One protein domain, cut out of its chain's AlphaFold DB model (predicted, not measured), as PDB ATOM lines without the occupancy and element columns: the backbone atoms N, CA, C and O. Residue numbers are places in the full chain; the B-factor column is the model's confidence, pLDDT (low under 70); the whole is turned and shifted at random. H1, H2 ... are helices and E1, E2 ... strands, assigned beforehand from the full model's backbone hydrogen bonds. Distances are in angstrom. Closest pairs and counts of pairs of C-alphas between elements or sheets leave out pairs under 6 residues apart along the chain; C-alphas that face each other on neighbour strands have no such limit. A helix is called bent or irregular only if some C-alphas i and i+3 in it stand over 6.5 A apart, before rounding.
ATOM      1  N   ARG A 337      -7.849 -45.048 -31.797       91.69
ATOM      2  CA  ARG A 337      -7.807 -46.397 -31.233       91.69
ATOM      3  C   ARG A 337      -9.052 -47.163 -31.648       91.69
ATOM      4  O   ARG A 337     -10.062 -46.529 -31.922       91.69
ATOM      5  N   ASP A 338      -8.945 -48.483 -31.687       92.19
ATOM      6  CA  ASP A 338     -10.038 -49.451 -31.821       92.19
ATOM      7  C   ASP A 338      -9.904 -50.536 -30.732       92.19
ATOM      8  O   ASP A 338      -9.023 -50.441 -29.865       92.19
ATOM      9  N   ALA A 339     -10.745 -51.574 -30.761       88.50
ATOM     10  CA  ALA A 339     -10.665 -52.701 -29.822       88.50
ATOM     11  C   ALA A 339      -9.281 -53.399 -29.799       88.50
ATOM     12  O   ALA A 339      -8.903 -54.032 -28.810       88.50
ATOM     13  N   GLY A 340      -8.495 -53.281 -30.876       88.81
ATOM     14  CA  GLY A 340      -7.132 -53.801 -30.996       88.81
ATOM     15  C   GLY A 340      -6.043 -52.863 -30.457       88.81
ATOM     16  O   GLY A 340      -4.880 -53.264 -30.365       88.81
ATOM     17  N   GLY A 341      -6.385 -51.634 -30.066       90.25
ATOM     18  CA  GLY A 341      -5.460 -50.644 -29.523       90.25
ATOM     19  C   GLY A 341      -5.221 -49.469 -30.469       90.25
ATOM     20  O   GLY A 341      -6.135 -48.984 -31.116       90.25
ATOM     21  N   ALA A 342      -4.004 -48.914 -30.476       89.88
ATOM     22  CA  ALA A 342      -3.694 -47.748 -31.307       89.88
ATOM     23  C   ALA A 342      -3.617 -48.131 -32.792       89.88
ATOM     24  O   ALA A 342      -2.833 -49.000 -33.174       89.88
ATOM     25  N   VAL A 343      -4.385 -47.433 -33.624       91.00
ATOM     26  CA  VAL A 343      -4.445 -47.679 -35.063       91.00
ATOM     27  C   VAL A 343      -3.289 -46.946 -35.763       91.00
ATOM     28  O   VAL A 343      -3.117 -45.738 -35.562       91.00
ATOM     29  N   PRO A 344      -2.482 -47.626 -36.602       90.56
ATOM     30  CA  PRO A 344      -1.418 -46.980 -37.367       90.56
ATOM     31  C   PRO A 344      -1.948 -45.908 -38.326       90.56
ATOM     32  O   PRO A 344      -2.998 -46.078 -38.943       90.56
ATOM     33  N   ALA A 345      -1.177 -44.834 -38.516       88.69
ATOM     34  CA  ALA A 345      -1.568 -43.715 -39.381       88.69
ATOM     35  C   ALA A 345      -1.643 -44.076 -40.879       88.69
ATOM     36  O   ALA A 345      -2.347 -43.411 -41.635       88.69
ATOM     37  N   LEU A 346      -0.923 -45.117 -41.306       88.06
ATOM     38  CA  LEU A 346      -0.974 -45.662 -42.659       88.06
ATOM     39  C   LEU A 346      -1.110 -47.183 -42.581       88.06
ATOM     40  O   LEU A 346      -0.322 -47.843 -41.904       88.06
ATOM     41  N   GLN A 347      -2.083 -47.727 -43.304       87.19
ATOM     42  CA  GLN A 347      -2.279 -49.164 -43.462       87.19
ATOM     43  C   GLN A 347      -2.219 -49.515 -44.946       87.19
ATOM     44  O   GLN A 347      -2.787 -48.811 -45.781       87.19
ATOM     45  N   LEU A 348      -1.529 -50.605 -45.273       87.31
ATOM     46  CA  LEU A 348      -1.398 -51.098 -46.638       87.31
ATOM     47  C   LEU A 348      -2.098 -52.445 -46.750       87.31
ATOM     48  O   LEU A 348      -1.779 -53.381 -46.023       87.31
ATOM     49  N   GLN A 349      -3.044 -52.527 -47.680       84.69
ATOM     50  CA  GLN A 349      -3.740 -53.758 -48.033       84.69
ATOM     51  C   GLN A 349      -3.224 -54.225 -49.392       84.69
ATOM     52  O   GLN A 349      -3.265 -53.472 -50.366       84.69
ATOM     53  N   VAL A 350      -2.728 -55.458 -49.451       86.12
ATOM     54  CA  VAL A 350      -2.135 -56.038 -50.659       86.12
ATOM     55  C   VAL A 350      -2.941 -57.265 -51.059       86.12
ATOM     56  O   VAL A 350      -3.156 -58.166 -50.253       86.12
ATOM     57  N   GLU A 351      -3.387 -57.300 -52.312       82.62
ATOM     58  CA  GLU A 351      -4.036 -58.469 -52.903       82.62
ATOM     59  C   GLU A 351      -2.989 -59.272 -53.675       82.62
ATOM     60  O   GLU A 351      -2.352 -58.748 -54.587       82.62
ATOM     61  N   LEU A 352      -2.778 -60.525 -53.264       85.50
ATOM     62  CA  LEU A 352      -1.760 -61.413 -53.842       85.50
ATOM     63  C   LEU A 352      -2.276 -62.205 -55.054       85.50
ATOM     64  O   LEU A 352      -1.491 -62.870 -55.729       85.50
ATOM     65  N   ASP A 353      -3.581 -62.138 -55.328       80.81
ATOM     66  CA  ASP A 353      -4.201 -62.826 -56.458       80.81
ATOM     67  C   ASP A 353      -3.786 -62.203 -57.808       80.81
ATOM     68  O   ASP A 353      -3.545 -60.994 -57.896       80.81
ATOM     69  N   PRO A 354      -3.724 -63.005 -58.893       74.06
ATOM     70  CA  PRO A 354      -3.291 -62.526 -60.199       74.06
ATOM     71  C   PRO A 354      -4.155 -61.377 -60.739       74.06
ATOM     72  O   PRO A 354      -5.355 -61.291 -60.470       74.06
ATOM     73  N   LEU A 355      -3.520 -60.530 -61.560       64.75
ATOM     74  CA  LEU A 355      -4.047 -59.276 -62.110       64.75
ATOM     75  C   LEU A 355      -5.510 -59.381 -62.569       64.75
ATOM     76  O   LEU A 355      -5.825 -59.891 -63.645       64.75
ATOM     77  N   GLN A 356      -6.407 -58.828 -61.756       72.12
ATOM     78  CA  GLN A 356      -7.776 -58.553 -62.166       72.12
ATOM     79  C   GLN A 356      -7.815 -57.310 -63.065       72.12
ATOM     80  O   GLN A 356      -6.897 -56.490 -63.075       72.12
ATOM     81  N   THR A 357      -8.900 -57.130 -63.824       84.31
ATOM     82  CA  THR A 357      -9.096 -55.882 -64.576       84.31
ATOM     83  C   THR A 357      -9.116 -54.686 -63.620       84.31
ATOM     84  O   THR A 357      -9.627 -54.796 -62.502       84.31
ATOM     85  N   ALA A 358      -8.627 -53.520 -64.065       83.31
ATOM     86  CA  ALA A 358      -8.564 -52.304 -63.242       83.31
ATOM     87  C   ALA A 358      -9.906 -51.980 -62.555       83.31
ATOM     88  O   ALA A 358      -9.951 -51.650 -61.373       83.31
ATOM     89  N   LYS A 359     -11.021 -52.174 -63.272       85.56
ATOM     90  CA  LYS A 359     -12.381 -51.977 -62.751       85.56
ATOM     91  C   LYS A 359     -12.727 -52.922 -61.596       85.56
ATOM     92  O   LYS A 359     -13.404 -52.517 -60.652       85.56
ATOM     93  N   ARG A 360     -12.310 -54.188 -61.673       84.75
ATOM     94  CA  ARG A 360     -12.606 -55.190 -60.641       84.75
ATOM     95  C   ARG A 360     -11.734 -54.971 -59.404       84.75
ATOM     96  O   ARG A 360     -12.278 -54.966 -58.303       84.75
ATOM     97  N   ALA A 361     -10.449 -54.666 -59.598       85.19
ATOM     98  CA  ALA A 361      -9.546 -54.262 -58.521       85.19
ATOM     99  C   ALA A 361     -10.070 -53.018 -57.780       85.19
ATOM    100  O   ALA A 361     -10.214 -53.040 -56.560       85.19
ATOM    101  N   GLN A 362     -10.463 -51.968 -58.512       87.19
ATOM    102  CA  GLN A 362     -11.021 -50.749 -57.918       87.19
ATOM    103  C   GLN A 362     -12.263 -51.038 -57.066       87.19
ATOM    104  O   GLN A 362     -12.377 -50.532 -55.950       87.19
ATOM    105  N   ARG A 363     -13.186 -51.875 -57.559       88.69
ATOM    106  CA  ARG A 363     -14.385 -52.266 -56.804       88.69
ATOM    107  C   ARG A 363     -14.039 -53.065 -55.544       88.69
ATOM    108  O   ARG A 363     -14.660 -52.833 -54.513       88.69
ATOM    109  N   GLY A 364     -13.070 -53.978 -55.628       88.81
ATOM    110  CA  GLY A 364     -12.612 -54.781 -54.493       88.81
ATOM    111  C   GLY A 364     -12.005 -53.925 -53.382       88.81
ATOM    112  O   GLY A 364     -12.446 -54.005 -52.237       88.81
ATOM    113  N   PHE A 365     -11.059 -53.042 -53.714       89.62
ATOM    114  CA  PHE A 365     -10.458 -52.140 -52.728       89.62
ATOM    115  C   PHE A 365     -11.461 -51.131 -52.160       89.62
ATOM    116  O   PHE A 365     -11.444 -50.878 -50.960       89.62
ATOM    117  N   ALA A 366     -12.387 -50.613 -52.975       91.19
ATOM    118  CA  ALA A 366     -13.454 -49.745 -52.478       91.19
ATOM    119  C   ALA A 366     -14.359 -50.459 -51.459       91.19
ATOM    120  O   ALA A 366     -14.712 -49.865 -50.442       91.19
ATOM    121  N   ALA A 367     -14.701 -51.732 -51.701       91.56
ATOM    122  CA  ALA A 367     -15.479 -52.535 -50.759       91.56
ATOM    123  C   ALA A 367     -14.726 -52.753 -49.437       91.56
ATOM    124  O   ALA A 367     -15.294 -52.497 -48.382       91.56
ATOM    125  N   ARG A 368     -13.434 -53.110 -49.487       91.25
ATOM    126  CA  ARG A 368     -12.591 -53.272 -48.285       91.25
ATOM    127  C   ARG A 368     -12.482 -51.974 -47.470       91.25
ATOM    128  O   ARG A 368     -12.600 -52.005 -46.250       91.25
ATOM    129  N   CYS A 369     -12.319 -50.820 -48.125       91.94
ATOM    130  CA  CYS A 369     -12.337 -49.522 -47.439       91.94
ATOM    131  C   CYS A 369     -13.691 -49.244 -46.770       91.94
ATOM    132  O   CYS A 369     -13.731 -48.767 -45.639       91.94
ATOM    133  N   ALA A 370     -14.801 -49.542 -47.455       94.44
ATOM    134  CA  ALA A 370     -16.136 -49.370 -46.892       94.44
ATOM    135  C   ALA A 370     -16.365 -50.294 -45.685       94.44
ATOM    136  O   ALA A 370     -16.876 -49.839 -44.666       94.44
ATOM    137  N   GLU A 371     -15.939 -51.556 -45.769       94.19
ATOM    138  CA  GLU A 371     -15.979 -52.510 -44.658       94.19
ATOM    139  C   GLU A 371     -15.186 -51.999 -43.452       94.19
ATOM    140  O   GLU A 371     -15.712 -52.021 -42.343       94.19
ATOM    141  N   GLN A 372     -13.980 -51.459 -43.656       91.69
ATOM    142  CA  GLN A 372     -13.171 -50.895 -42.572       91.69
ATOM    143  C   GLN A 372     -13.854 -49.700 -41.890       91.69
ATOM    144  O   GLN A 372     -13.875 -49.613 -40.663       91.69
ATOM    145  N   ILE A 373     -14.442 -48.789 -42.672       92.56
ATOM    146  CA  ILE A 373     -15.198 -47.649 -42.132       92.56
ATOM    147  C   ILE A 373     -16.402 -48.148 -41.327       92.56
ATOM    148  O   ILE A 373     -16.643 -47.667 -40.225       92.56
ATOM    149  N   VAL A 374     -17.143 -49.132 -41.845       95.25
ATOM    150  CA  VAL A 374     -18.284 -49.735 -41.142       95.25
ATOM    151  C   VAL A 374     -17.835 -50.425 -39.853       95.25
ATOM    152  O   VAL A 374     -18.521 -50.295 -38.843       95.25
ATOM    153  N   GLN A 375     -16.698 -51.122 -39.857       93.19
ATOM    154  CA  GLN A 375     -16.126 -51.726 -38.654       93.19
ATOM    155  C   GLN A 375     -15.824 -50.660 -37.599       93.19
ATOM    156  O   GLN A 375     -16.328 -50.772 -36.488       93.19
ATOM    157  N   TRP A 376     -15.108 -49.589 -37.951       93.19
ATOM    158  CA  TRP A 376     -14.813 -48.501 -37.011       93.19
ATOM    159  C   TRP A 376     -16.064 -47.775 -36.515       93.19
ATOM    160  O   TRP A 376     -16.142 -47.428 -35.346       93.19
ATOM    161  N   LEU A 377     -17.073 -47.562 -37.362       93.00
ATOM    162  CA  LEU A 377     -18.315 -46.909 -36.935       93.00
ATOM    163  C   LEU A 377     -19.154 -47.773 -35.977       93.00
ATOM    164  O   LEU A 377     -19.935 -47.224 -35.199       93.00
ATOM    165  N   ASN A 378     -19.024 -49.102 -36.046       93.94
ATOM    166  CA  ASN A 378     -19.756 -50.036 -35.187       93.94
ATOM    167  C   ASN A 378     -18.944 -50.534 -33.982       93.94
ATOM    168  O   ASN A 378     -19.537 -51.093 -33.058       93.94
ATOM    169  N   ASP A 379     -17.625 -50.348 -33.973       92.81
ATOM    170  CA  ASP A 379     -16.768 -50.696 -32.844       92.81
ATOM    171  C   ASP A 379     -16.965 -49.675 -31.712       92.81
ATOM    172  O   ASP A 379     -16.679 -48.484 -31.882       92.81
ATOM    173  N   PRO A 380     -17.462 -50.098 -30.534       90.81
ATOM    174  CA  PRO A 380     -17.678 -49.167 -29.454       90.81
ATOM    175  C   PRO A 380     -16.387 -48.600 -28.841       90.81
ATOM    176  O   PRO A 380     -16.453 -47.565 -28.169       90.81
ATOM    177  N   GLU A 381     -15.252 -49.256 -29.065       90.38
ATOM    178  CA  GLU A 381     -13.921 -48.854 -28.616       90.38
ATOM    179  C   GLU A 381     -13.181 -48.017 -29.672       90.38
ATOM    180  O   GLU A 381     -12.103 -47.490 -29.388       90.38
ATOM    181  N   ALA A 382     -13.778 -47.826 -30.856       92.81
ATOM    182  CA  ALA A 382     -13.226 -46.972 -31.894       92.81
ATOM    183  C   ALA A 382     -13.449 -45.482 -31.605       92.81
ATOM    184  O   ALA A 382     -14.575 -45.025 -31.392       92.81
ATOM    185  N   GLY A 383     -12.367 -44.704 -31.616       91.19
ATOM    186  CA  GLY A 383     -12.405 -43.260 -31.391       91.19
ATOM    187  C   GLY A 383     -11.033 -42.655 -31.108       91.19
ATOM    188  O   GLY A 383     -10.008 -43.337 -31.081       91.19
ATOM    189  N   PHE A 384     -10.999 -41.346 -30.890       90.00
ATOM    190  CA  PHE A 384      -9.789 -40.618 -30.527       90.00
ATOM    191  C   PHE A 384      -9.633 -40.558 -29.006       90.00
ATOM    192  O   PHE A 384     -10.528 -40.106 -28.297       90.00
ATOM    193  N   ALA A 385      -8.479 -40.985 -28.495       88.06
ATOM    194  CA  ALA A 385      -8.142 -40.907 -27.074       88.06
ATOM    195  C   ALA A 385      -6.880 -40.064 -26.861       88.06
ATOM    196  O   ALA A 385      -5.887 -40.242 -27.567       88.06
ATOM    197  N   ALA A 386      -6.897 -39.171 -25.870       85.94
ATOM    198  CA  ALA A 386      -5.705 -38.487 -25.364       85.94
ATOM    199  C   ALA A 386      -5.300 -39.095 -24.002       85.94
ATOM    200  O   ALA A 386      -6.158 -39.694 -23.356       85.94
ATOM    201  N   PRO A 387      -4.039 -38.936 -23.538       75.50
ATOM    202  CA  PRO A 387      -3.518 -39.602 -22.333       75.50
ATOM    203  C   PRO A 387      -4.386 -39.480 -21.068       75.50
ATOM    204  O   PRO A 387      -4.346 -40.379 -20.238       75.50
ATOM    205  N   ASP A 388      -5.211 -38.430 -20.969       77.88
ATOM    206  CA  ASP A 388      -6.055 -38.127 -19.804       77.88
ATOM    207  C   ASP A 388      -7.505 -37.744 -20.177       77.88
ATOM    208  O   ASP A 388      -8.191 -37.060 -19.415       77.88
ATOM    209  N   GLN A 389      -7.980 -38.113 -21.372       77.31
ATOM    210  CA  GLN A 389      -9.347 -37.802 -21.815       77.31
ATOM    211  C   GLN A 389     -10.119 -39.077 -22.163       77.31
ATOM    212  O   GLN A 389      -9.523 -40.017 -22.697       77.31
ATOM    213  N   PRO A 390     -11.436 -39.126 -21.878       75.25
ATOM    214  CA  PRO A 390     -12.267 -40.232 -22.328       75.25
ATOM    215  C   PRO A 390     -12.250 -40.319 -23.857       75.25
ATOM    216  O   PRO A 390     -12.002 -39.327 -24.543       75.25
ATOM    217  N   LEU A 391     -12.533 -41.513 -24.376       81.56
ATOM    218  CA  LEU A 391     -12.662 -41.755 -25.810       81.56
ATOM    219  C   LEU A 391     -13.674 -40.769 -26.420       81.56
ATOM    220  O   LEU A 391     -14.841 -40.750 -26.025       81.56
ATOM    221  N   ALA A 392     -13.221 -39.963 -27.375       79.94
ATOM    222  CA  ALA A 392     -14.060 -39.089 -28.181       79.94
ATOM    223  C   ALA A 392     -14.384 -39.803 -29.498       79.94
ATOM    224  O   ALA A 392     -13.471 -40.157 -30.248       79.94
ATOM    225  N   ARG A 393     -15.673 -40.039 -29.755       73.12
ATOM    226  CA  ARG A 393     -16.147 -40.610 -31.021       73.12
ATOM    227  C   ARG A 393     -16.386 -39.546 -32.075       73.12
ATOM    228  O   ARG A 393     -16.926 -38.478 -31.706       73.12
TER     229      ARG A 393
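AT A GLANCE: This is residues 337 to 393 of the 393 residues of the protein "DNA helicase" of Acidovorax cavernicola (UniProt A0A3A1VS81). One long helix, H1, makes one side of a narrow open loop, and a long stretch with no named element, residues 337 to 357, runs back along its length as the other side. Past the helix's last residue the chain passes through the short strand E1, and residues 386 to 393 then fold back in a small hook. The printed part has 57 residues with one named helix and one named strand, in the order H1, E1; the class is mostly helix, though under half of the residues are in named elements. The whole is only just loose, close to extended, with a radius of gyration of the C-alphas of 15.1 A and spans of 48 by 18 by 13 A, a rod.

HOW THE PARTS SIT: The helix H1, residues 358 to 378, has every O i to N i+4 pair within hydrogen-bond range, and it is not bent. A tight link of 4 residues joins it to the strand E1, residues 383 to 385. H1 and E1 are apart, but only just: their closest C-alphas are 8.1 A apart. E1 pairs with no named strand.

IN THESE COORDINATES: H1 begins at C-alpha 358, at (-8.564, -52.304, -63.242), and ends at C-alpha 378, at (-19.756, -50.036, -35.187), 30.3 A from first to last C-alpha. E1 runs from C-alpha 383, at (-12.405, -43.260, -31.391), to C-alpha 385.

THE WHOLE: The two C-alphas farthest apart are those of Thr 357 and Asp 388, 48.3 A. The C-alphas of Arg 337 and Arg 393, the first and last printed residues, are 10.2 A apart. The printed part has no cut, and residue 393 is the chain's last. Mean pLDDT of the printed part is 86.9; one residue, Leu 355, is under 70.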